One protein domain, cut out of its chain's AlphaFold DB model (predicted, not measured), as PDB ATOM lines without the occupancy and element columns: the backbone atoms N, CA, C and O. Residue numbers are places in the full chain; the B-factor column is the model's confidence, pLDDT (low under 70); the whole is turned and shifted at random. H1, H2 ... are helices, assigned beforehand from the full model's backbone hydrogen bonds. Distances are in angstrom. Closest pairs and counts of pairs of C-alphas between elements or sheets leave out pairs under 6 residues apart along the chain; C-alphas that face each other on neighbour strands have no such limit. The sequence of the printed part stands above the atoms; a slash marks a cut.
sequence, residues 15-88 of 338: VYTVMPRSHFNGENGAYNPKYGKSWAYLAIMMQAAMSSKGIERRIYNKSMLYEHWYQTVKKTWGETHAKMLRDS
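This is residues 15 to 88 of the 338 residues of an uncharacterized protein of Monilinia vaccinii-corymbosi (UniProt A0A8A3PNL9). Three helices in series make an open frame: H2 and H3 meet in a right-angled corner near their first residues, and H4 follows H3. Short H1 lies between them, and a long loop, residues 19 to 38, joins it to H2. The printed part has 74 residues with four named helices, H1 to H4, and no named strand: all helix, compact, radius of gyration of the C-alphas 12.4 A, spans 31 by 26 by 22 A.

Start at H2, residues 39 to 51; its residues 39 to 43 alone touch H3, residues 62 to 73, about perpendicular at 90 degrees, closest C-alphas Ala 40 and Lys 62, 4.7 A. H1, residues 15 to 18, is close to H2 but not clearly touching, closest C-alphas Val 18 and Leu 42, 6.2 A. H4, residues 77 to 88, is apart from H2 and meets H3 only through their link. Every O i to N i+4 pair is within hydrogen-bond range in H2, H3 and H4; H1 is too short for one.

Find C-alpha 39 at (-47.214, 27.610, 18.745); H2 runs 17.9 A from there. H3 spans 15.2 A, H4 15.7 A, ending at C-alpha 88, (-48.556, 6.600, 6.575).

The farthest C-alphas, Lys 34 and Gly 54, are 33.6 A apart. The printed part has no cut; the link H1 to H2 is long, and no printed residue is under 70 in pLDDT.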
ATOM      1  N   VAL A  15     -44.155  20.792   8.330       90.19
ATOM      2  CA  VAL A  15     -45.321  20.069   7.802       90.19
ATOM      3  C   VAL A  15     -45.482  18.694   8.453       90.19
ATOM      4  O   VAL A  15     -46.594  18.319   8.806       90.19
ATOM      5  N   TYR A  16     -44.394  17.945   8.642       89.75
ATOM      6  CA  TYR A  16     -44.474  16.546   9.076       89.75
ATOM      7  C   TYR A  16     -44.395  16.352  10.592       89.75
ATOM      8  O   TYR A  16     -44.768  15.293  11.089       89.75
ATOM      9  N   THR A  17     -43.893  17.331  11.348       91.50
ATOM     10  CA  THR A  17     -43.711  17.197  12.803       91.50
ATOM     11  C   THR A  17     -44.436  18.281  13.584       91.50
ATOM     12  O   THR A  17     -45.111  17.968  14.563       91.50
ATOM     13  N   VAL A  18     -44.322  19.542  13.167       92.56
ATOM     14  CA  VAL A  18     -44.932  20.664  13.897       92.56
ATOM     15  C   VAL A  18     -46.446  20.694  13.696       92.56
ATOM     16  O   VAL A  18     -47.188  20.738  14.675       92.56
ATOM     17  N   MET A  19     -46.910  20.624  12.450       91.44
ATOM     18  CA  MET A  19     -48.326  20.752  12.112       91.44
ATOM     19  C   MET A  19     -49.226  19.648  12.692       91.44
ATOM     20  O   MET A  19     -50.238  19.997  13.295       91.44
ATOM     21  N   PRO A  20     -48.876  18.346  12.632       89.69
ATOM     22  CA  PRO A  20     -49.704  17.297  13.237       89.69
ATOM     23  C   PRO A  20     -49.818  17.426  14.762       89.69
ATOM     24  O   PRO A  20     -50.786  16.966  15.362       89.69
ATOM     25  N   ARG A  21     -48.817  18.057  15.393       92.62
ATOM     26  CA  ARG A  21     -48.766  18.319  16.837       92.62
ATOM     27  C   ARG A  21     -49.380  19.665  17.220       92.62
ATOM     28  O   ARG A  21     -49.422  19.968  18.408       92.62
ATOM     29  N   SER A  22     -49.803  20.476  16.256       92.31
ATOM     30  CA  SER A  22     -50.410  21.787  16.482       92.31
ATOM     31  C   SER A  22     -51.895  21.672  16.796       92.31
ATOM     32  O   SER A  22     -52.540  20.713  16.386       92.31
ATOM     33  N   HIS A  23     -52.448  22.682  17.468       90.94
ATOM     34  CA  HIS A  23     -53.902  22.859  17.551       90.94
ATOM     35  C   HIS A  23     -54.549  23.027  16.171       90.94
ATOM     36  O   HIS A  23     -55.736  22.791  16.015       90.94
ATOM     37  N   PHE A  24     -53.784  23.400  15.146       85.94
ATOM     38  CA  PHE A  24     -54.266  23.567  13.774       85.94
ATOM     39  C   PHE A  24     -54.121  22.281  12.941       85.94
ATOM     40  O   PHE A  24     -53.813  22.338  11.751       85.94
ATOM     41  N   ASN A  25     -54.276  21.111  13.567       84.62
ATOM     42  CA  ASN A  25     -54.127  19.814  12.904       84.62
ATOM     43  C   ASN A  25     -55.410  19.310  12.220       84.62
ATOM     44  O   ASN A  25     -55.355  18.293  11.528       84.62
ATOM     45  N   GLY A  26     -56.540  20.005  12.385       79.44
ATOM     46  CA  GLY A  26     -57.813  19.621  11.786       79.44
ATOM     47  C   GLY A  26     -57.811  19.673  10.256       79.44
ATOM     48  O   GLY A  26     -56.870  20.153   9.613       79.44
ATOM     49  N   GLU A  27     -58.899  19.193   9.656       75.88
ATOM     50  CA  GLU A  27     -59.118  19.299   8.213       75.88
ATOM     51  C   GLU A  27     -59.001  20.768   7.771       75.88
ATOM     52  O   GLU A  27     -59.494  21.674   8.441       75.88
ATOM     53  N   ASN A  28     -58.245  21.028   6.699       76.00
ATOM     54  CA  ASN A  28     -57.910  22.382   6.217       76.00
ATOM     55  C   ASN A  28     -57.195  23.303   7.226       76.00
ATOM     56  O   ASN A  28     -57.112  24.514   7.033       76.00
ATOM     57  N   GLY A  29     -56.629  22.736   8.288       77.44
ATOM     58  CA  GLY A  29     -55.929  23.478   9.327       77.44
ATOM     59  C   GLY A  29     -56.898  24.061  10.343       77.44
ATOM     60  O   GLY A  29     -56.575  25.063  10.978       77.44
ATOM     61  N   ALA A  30     -58.094  23.476  10.465       83.31
ATOM     62  CA  ALA A  30     -59.062  23.863  11.473       83.31
ATOM     63  C   ALA A  30     -58.440  23.793  12.872       83.31
ATOM     64  O   ALA A  30     -57.685  22.872  13.202       83.31
ATOM     65  N   TYR A  31     -58.764  24.801  13.676       85.12
ATOM     66  CA  TYR A  31     -58.319  24.892  15.052       85.12
ATOM     67  C   TYR A  31     -59.086  23.895  15.922       85.12
ATOM     68  O   TYR A  31     -60.312  23.822  15.878       85.12
ATOM     69  N   ASN A  32     -58.351  23.145  16.731       84.50
ATOM     70  CA  ASN A  32     -58.871  22.188  17.683       84.50
ATOM     71  C   ASN A  32     -58.203  22.423  19.049       84.50
ATOM     72  O   ASN A  32     -57.036  22.071  19.230       84.50
ATOM     73  N   PRO A  33     -58.914  22.996  20.033       82.94
ATOM     74  CA  PRO A  33     -58.336  23.270  21.347       82.94
ATOM     75  C   PRO A  33     -58.130  21.998  22.180       82.94
ATOM     76  O   PRO A  33     -57.291  21.979  23.075       82.94
ATOM     77  N   LYS A  34     -58.873  20.918  21.890       83.69
ATOM     78  CA  LYS A  34     -58.817  19.667  22.667       83.69
ATOM     79  C   LYS A  34     -57.563  18.846  22.380       83.69
ATOM     80  O   LYS A  34     -57.173  18.022  23.201       83.69
ATOM     81  N   TYR A  35     -56.944  19.052  21.219       83.25
ATOM     82  CA  TYR A  35     -55.815  18.257  20.752       83.25
ATOM     83  C   TYR A  35     -54.699  19.159  20.225       83.25
ATOM     84  O   TYR A  35     -54.956  20.172  19.587       83.25
ATOM     85  N   GLY A  36     -53.448  18.771  20.466       88.88
ATOM     86  CA  GLY A  36     -52.274  19.499  19.985       88.88
ATOM     87  C   GLY A  36     -51.634  20.417  21.026       88.88
ATOM     88  O   GLY A  36     -51.979  20.403  22.206       88.88
ATOM     89  N   LYS A  37     -50.618  21.155  20.584       93.62
ATOM     90  CA  LYS A  37     -49.778  22.037  21.398       93.62
ATOM     91  C   LYS A  37     -49.787  23.454  20.832       93.62
ATOM     92  O   LYS A  37     -49.953  23.662  19.627       93.62
ATOM     93  N   SER A  38     -49.527  24.428  21.701       93.56
ATOM     94  CA  SER A  38     -49.436  25.838  21.323       93.56
ATOM     95  C   SER A  38     -48.218  26.128  20.441       93.56
ATOM     96  O   SER A  38     -47.165  25.492  20.555       93.56
ATOM     97  N   TRP A  39     -48.320  27.163  19.601       94.00
ATOM     98  CA  TRP A  39     -47.214  27.610  18.745       94.00
ATOM     99  C   TRP A  39     -45.941  27.958  19.517       94.00
ATOM    100  O   TRP A  39     -44.846  27.773  18.995       94.00
ATOM    101  N   ALA A  40     -46.067  28.434  20.760       94.56
ATOM    102  CA  ALA A  40     -44.920  28.726  21.613       94.56
ATOM    103  C   ALA A  40     -44.127  27.455  21.940       94.56
ATOM    104  O   ALA A  40     -42.914  27.415  21.749       94.56
ATOM    105  N   TYR A  41     -44.818  26.392  22.350       94.94
ATOM    106  CA  TYR A  41     -44.171  25.116  22.642       94.94
ATOM    107  C   TYR A  41     -43.583  24.472  21.378       94.94
ATOM    108  O   TYR A  41     -42.474  23.937  21.386       94.94
ATOM    109  N   LEU A  42     -44.311  24.544  20.262       95.25
ATOM    110  CA  LEU A  42     -43.847  24.020  18.978       95.25
ATOM    111  C   LEU A  42     -42.599  24.746  18.460       95.25
ATOM    112  O   LEU A  42     -41.726  24.098  17.885       95.25
ATOM    113  N   ALA A  43     -42.493  26.059  18.683       94.81
ATOM    114  CA  ALA A  43     -41.312  26.836  18.321       94.81
ATOM    115  C   ALA A  43     -40.075  26.365  19.099       94.81
ATOM    116  O   ALA A  43     -39.028  26.165  18.491       94.81
ATOM    117  N   ILE A  44     -40.216  26.087  20.400       95.12
ATOM    118  CA  ILE A  44     -39.136  25.524  21.230       95.12
ATOM    119  C   ILE A  44     -38.711  24.146  20.706       95.12
ATOM    120  O   ILE A  44     -37.519  23.893  20.532       95.12
ATOM    121  N   MET A  45     -39.669  23.263  20.394       94.88
ATOM    122  CA  MET A  45     -39.347  21.955  19.803       94.88
ATOM    123  C   MET A  45     -38.637  22.088  18.454       94.88
ATOM    124  O   MET A  45     -37.694  21.348  18.178       94.88
ATOM    125  N   MET A  46     -39.087  23.016  17.608       92.88
ATOM    126  CA  MET A  46     -38.467  23.258  16.312       92.88
ATOM    127  C   MET A  46     -37.052  23.816  16.466       92.88
ATOM    128  O   MET A  46     -36.163  23.351  15.758       92.88
ATOM    129  N   GLN A  47     -36.823  24.723  17.421       94.12
ATOM    130  CA  GLN A  47     -35.487  25.208  17.763       94.12
ATOM    131  C   GLN A  47     -34.570  24.038  18.114       94.12
ATOM    132  O   GLN A  47     -33.595  23.800  17.410       94.12
ATOM    133  N   ALA A  48     -34.951  23.225  19.101       93.31
ATOM    134  CA  ALA A  48     -34.158  22.079  19.543       93.31
ATOM    135  C   ALA A  48     -33.885  21.066  18.412       93.31
ATOM    136  O   ALA A  48     -32.787  20.512  18.299       93.31
ATOM    137  N   ALA A  49     -34.859  20.836  17.528       91.62
ATOM    138  CA  ALA A  49     -34.701  19.929  16.394       91.62
ATOM    139  C   ALA A  49     -33.777  20.475  15.293       91.62
ATOM    140  O   ALA A  49     -33.162  19.691  14.572       91.62
ATOM    141  N   MET A  50     -33.682  21.795  15.138       90.94
ATOM    142  CA  MET A  50     -32.784  22.420  14.163       90.94
ATOM    143  C   MET A  50     -31.375  22.579  14.731       90.94
ATOM    144  O   MET A  50     -30.411  22.284  14.021       90.94
ATOM    145  N   SER A  51     -31.259  22.932  16.015       90.38
ATOM    146  CA  SER A  51     -29.998  22.952  16.761       90.38
ATOM    147  C   SER A  51     -29.339  21.575  16.778       90.38
ATOM    148  O   SER A  51     -28.168  21.452  16.433       90.38
ATOM    149  N   SER A  52     -30.097  20.513  17.074       88.69
ATOM    150  CA  SER A  52     -29.557  19.141  17.097       88.69
ATOM    151  C   SER A  52     -29.066  18.647  15.734       88.69
ATOM    152  O   SER A  52     -28.184  17.796  15.669       88.69
ATOM    153  N   LYS A  53     -29.589  19.199  14.634       86.38
ATOM    154  CA  LYS A  53     -29.131  18.891  13.272       86.38
ATOM    155  C   LYS A  53     -28.003  19.806  12.787       86.38
ATOM    156  O   LYS A  53     -27.526  19.611  11.674       86.38
ATOM    157  N   GLY A  54     -27.614  20.816  13.569       84.94
ATOM    158  CA  GLY A  54     -26.635  21.826  13.163       84.94
ATOM    159  C   GLY A  54     -27.119  22.744  12.033       84.94
ATOM    160  O   GLY A  54     -26.303  23.332  11.332       84.94
ATOM    161  N   ILE A  55     -28.439  22.862  11.825       80.25
ATOM    162  CA  ILE A  55     -29.052  23.679  10.752       80.25
ATOM    163  C   ILE A  55     -29.699  24.941  11.349       80.25
ATOM    164  O   ILE A  55     -30.594  25.556  10.767       80.25
ATOM    165  N   GLU A  56     -29.278  25.340  12.546       76.81
ATOM    166  CA  GLU A  56     -29.834  26.489  13.248       76.81
ATOM    167  C   GLU A  56     -29.454  27.797  12.545       76.81
ATOM    168  O   GLU A  56     -28.404  28.390  12.769       76.81
ATOM    169  N   ARG A  57     -30.329  28.239  11.638       82.19
ATOM    170  CA  ARG A  57     -30.153  29.483  10.874       82.19
ATOM    171  C   ARG A  57     -30.791  30.692  11.549       82.19
ATOM    172  O   ARG A  57     -30.472  31.823  11.196       82.19
ATOM    173  N   ARG A  58     -31.776  30.464  12.419       86.62
ATOM    174  CA  ARG A  58     -32.625  31.507  13.001       86.62
ATOM    175  C   ARG A  58     -33.188  31.070  14.349       86.62
ATOM    176  O   ARG A  58     -33.278  29.880  14.636       86.62
ATOM    177  N   ILE A  59     -33.649  32.058  15.108       90.00
ATOM    178  CA  ILE A  59     -34.463  31.848  16.303       90.00
ATOM    179  C   ILE A  59     -35.927  31.739  15.865       90.00
ATOM    180  O   ILE A  59     -36.479  32.665  15.255       90.00
ATOM    181  N   TYR A  60     -36.547  30.594  16.124       90.88
ATOM    182  CA  TYR A  60     -37.949  30.330  15.835       90.88
ATOM    183  C   TYR A  60     -38.825  30.876  16.960       90.88
ATOM    184  O   TYR A  60     -38.647  30.554  18.129       90.88
ATOM    185  N   ASN A  61     -39.829  31.663  16.576       93.00
ATOM    186  CA  ASN A  61     -40.807  32.247  17.486       93.00
ATOM    187  C   ASN A  61     -42.220  31.804  17.105       93.00
ATOM    188  O   ASN A  61     -42.491  31.499  15.942       93.00
ATOM    189  N   LYS A  62     -43.149  31.858  18.071       94.19
ATOM    190  CA  LYS A  62     -44.565  31.504  17.856       94.19
ATOM    191  C   LYS A  62     -45.194  32.231  16.659       94.19
ATOM    192  O   LYS A  62     -45.911  31.612  15.882       94.19
ATOM    193  N   SER A  63     -44.885  33.520  16.485       92.88
ATOM    194  CA  SER A  63     -45.404  34.342  15.385       92.88
ATOM    195  C   SER A  63     -44.908  33.856  14.030       92.88
ATOM    196  O   SER A  63     -45.689  33.751  13.097       92.88
ATOM    197  N   MET A  64     -43.634  33.475  13.938       91.69
ATOM    198  CA  MET A  64     -43.036  33.006  12.692       91.69
ATOM    199  C   MET A  64     -43.671  31.695  12.217       91.69
ATOM    200  O   MET A  64     -43.940  31.533  11.028       91.69
ATOM    201  N   LEU A  65     -43.925  30.767  13.146       92.25
ATOM    202  CA  LEU A  65     -44.607  29.511  12.839       92.25
ATOM    203  C   LEU A  65     -46.061  29.767  12.410       92.25
ATOM    204  O   LEU A  65     -46.509  29.191  11.420       92.25
ATOM    205  N   TYR A  66     -46.767  30.662  13.108       92.19
ATOM    206  CA  TYR A  66     -48.138  31.040  12.762       92.19
ATOM    207  C   TYR A  66     -48.236  31.716  11.388       92.19
ATOM    208  O   TYR A  66     -49.063  31.326  10.568       92.19
ATOM    209  N   GLU A  67     -47.372  32.690  11.098       91.31
ATOM    210  CA  GLU A  67     -47.319  33.367   9.797       91.31
ATOM    211  C   GLU A  67     -47.031  32.377   8.669       91.31
ATOM    212  O   GLU A  67     -47.701  32.394   7.636       91.31
ATOM    213  N   HIS A  68     -46.062  31.481   8.874       89.94
ATOM    214  CA  HIS A  68     -45.735  30.464   7.884       89.94
ATOM    215  C   HIS A  68     -46.907  29.520   7.632       89.94
ATOM    216  O   HIS A  68     -47.239  29.263   6.469       89.94
ATOM    217  N   TRP A  69     -47.570  29.060   8.697       89.19
ATOM    218  CA  TRP A  69     -48.798  28.284   8.583       89.19
ATOM    219  C   TRP A  69     -49.863  29.038   7.784       89.19
ATOM    220  O   TRP A  69     -50.389  28.501   6.810       89.19
ATOM    221  N   TYR A  70     -50.134  30.292   8.142       88.31
ATOM    222  CA  TYR A  70     -51.177  31.098   7.519       88.31
ATOM    223  C   TYR A  70     -50.929  31.316   6.019       88.31
ATOM    224  O   TYR A  70     -51.852  31.231   5.208       88.31
ATOM    225  N   GLN A  71     -49.673  31.561   5.639       85.56
ATOM    226  CA  GLN A  71     -49.291  31.844   4.255       85.56
ATOM    227  C   GLN A  71     -49.226  30.592   3.376       85.56
ATOM    228  O   GLN A  71     -49.606  30.652   2.206       85.56
ATOM    229  N   THR A  72     -48.722  29.476   3.908       78.31
ATOM    230  CA  THR A  72     -48.365  28.307   3.082       78.31
ATOM    231  C   THR A  72     -49.253  27.101   3.341       78.31
ATOM    232  O   THR A  72     -49.665  26.416   2.403       78.31
ATOM    233  N   VAL A  73     -49.589  26.860   4.606       72.94
ATOM    234  CA  VAL A  73     -50.208  25.613   5.039       72.94
ATOM    235  C   VAL A  73     -51.725  25.738   5.093       72.94
ATOM    236  O   VAL A  73     -52.392  24.845   4.593       72.94
ATOM    237  N   LYS A  74     -52.305  26.861   5.532       78.50
ATOM    238  CA  LYS A  74     -53.771  27.054   5.581       78.50
ATOM    239  C   LYS A  74     -54.478  26.724   4.255       78.50
ATOM    240  O   LYS A  74     -55.571  26.178   4.263       78.50
ATOM    241  N   LYS A  75     -53.843  27.015   3.113       77.69
ATOM    242  CA  LYS A  75     -54.407  26.743   1.778       77.69
ATOM    243  C   LYS A  75     -54.274  25.288   1.321       77.69
ATOM    244  O   LYS A  75     -55.082  24.843   0.522       77.69
ATOM    245  N   THR A  76     -53.247  24.571   1.772       78.94
ATOM    246  CA  THR A  76     -52.859  23.256   1.218       78.94
ATOM    247  C   THR A  76     -52.837  22.140   2.263       78.94
ATOM    248  O   THR A  76     -52.555  20.986   1.937       78.94
ATOM    249  N   TRP A  77     -53.134  22.447   3.529       81.50
ATOM    250  CA  TRP A  77     -53.021  21.505   4.638       81.50
ATOM    251  C   TRP A  77     -53.994  20.354   4.517       81.50
ATOM    252  O   TRP A  77     -53.573  19.234   4.743       81.50
ATOM    253  N   GLY A  78     -55.252  20.590   4.133       74.31
ATOM    254  CA  GLY A  78     -56.225  19.504   3.972       74.31
ATOM    255  C   GLY A  78     -55.709  18.425   3.018       74.31
ATOM    256  O   GLY A  78     -55.643  17.251   3.374       74.31
ATOM    257  N   GLU A  79     -55.211  18.838   1.852       79.31
ATOM    258  CA  GLU A  79     -54.608  17.937   0.867       79.31
ATOM    259  C   GLU A  79     -53.299  17.309   1.362       79.31
ATOM    260  O   GLU A  79     -53.079  16.108   1.189       79.31
ATOM    261  N   THR A  80     -52.431  18.099   1.999       80.19
ATOM    262  CA  THR A  80     -51.123  17.638   2.493       80.19
ATOM    263  C   THR A  80     -51.279  16.646   3.645       80.19
ATOM    264  O   THR A  80     -50.598  15.623   3.675       80.19
ATOM    265  N   HIS A  81     -52.220  16.897   4.549       78.50
ATOM    266  CA  HIS A  81     -52.586  16.038   5.666       78.50
ATOM    267  C   HIS A  81     -53.251  14.755   5.167       78.50
ATOM    268  O   HIS A  81     -52.844  13.663   5.557       78.50
ATOM    269  N   ALA A  82     -54.184  14.849   4.213       75.19
ATOM    270  CA  ALA A  82     -54.776  13.678   3.566       75.19
ATOM    271  C   ALA A  82     -53.731  12.841   2.807       75.19
ATOM    272  O   ALA A  82     -53.814  11.610   2.770       75.19
ATOM    273  N   LYS A  83     -52.730  13.482   2.194       83.31
ATOM    274  CA  LYS A  83     -51.596  12.794   1.567       83.31
ATOM    275  C   LYS A  83     -50.704  12.124   2.614       83.31
ATOM    276  O   LYS A  83     -50.396  10.949   2.453       83.31
ATOM    277  N   MET A  84     -50.363  12.814   3.703       81.62
ATOM    278  CA  MET A  84     -49.607  12.242   4.824       81.62
ATOM    279  C   MET A  84     -50.310  11.028   5.433       81.62
ATOM    280  O   MET A  84     -49.669  10.002   5.648       81.62
ATOM    281  N   LEU A  85     -51.622  11.106   5.667       79.69
ATOM    282  CA  LEU A  85     -52.427   9.984   6.153       79.69
ATOM    283  C   LEU A  85     -52.413   8.814   5.157       79.69
ATOM    284  O   LEU A  85     -52.206   7.669   5.550       79.69
ATOM    285  N   ARG A  86     -52.534   9.083   3.849       79.19
ATOM    286  CA  ARG A  86     -52.423   8.048   2.803       79.19
ATOM    287  C   ARG A  86     -51.028   7.443   2.668       79.19
ATOM    288  O   ARG A  86     -50.918   6.302   2.217       79.19
ATOM    289  N   ASP A  87     -49.973   8.205   2.937       80.62
ATOM    290  CA  ASP A  87     -48.578   7.749   2.882       80.62
ATOM    291  C   ASP A  87     -48.185   6.961   4.142       80.62
ATOM    292  O   ASP A  87     -47.379   6.038   4.052       80.62
ATOM    293  N   SER A  88     -48.780   7.287   5.293       73.75
ATOM    294  CA  SER A  88     -48.556   6.600   6.575       73.75
ATOM    295  C   SER A  88     -49.471   5.392   6.805       73.75
ATOM    296  O   SER A  88     -49.155   4.549   7.644       73.75
TER     297      SER A  88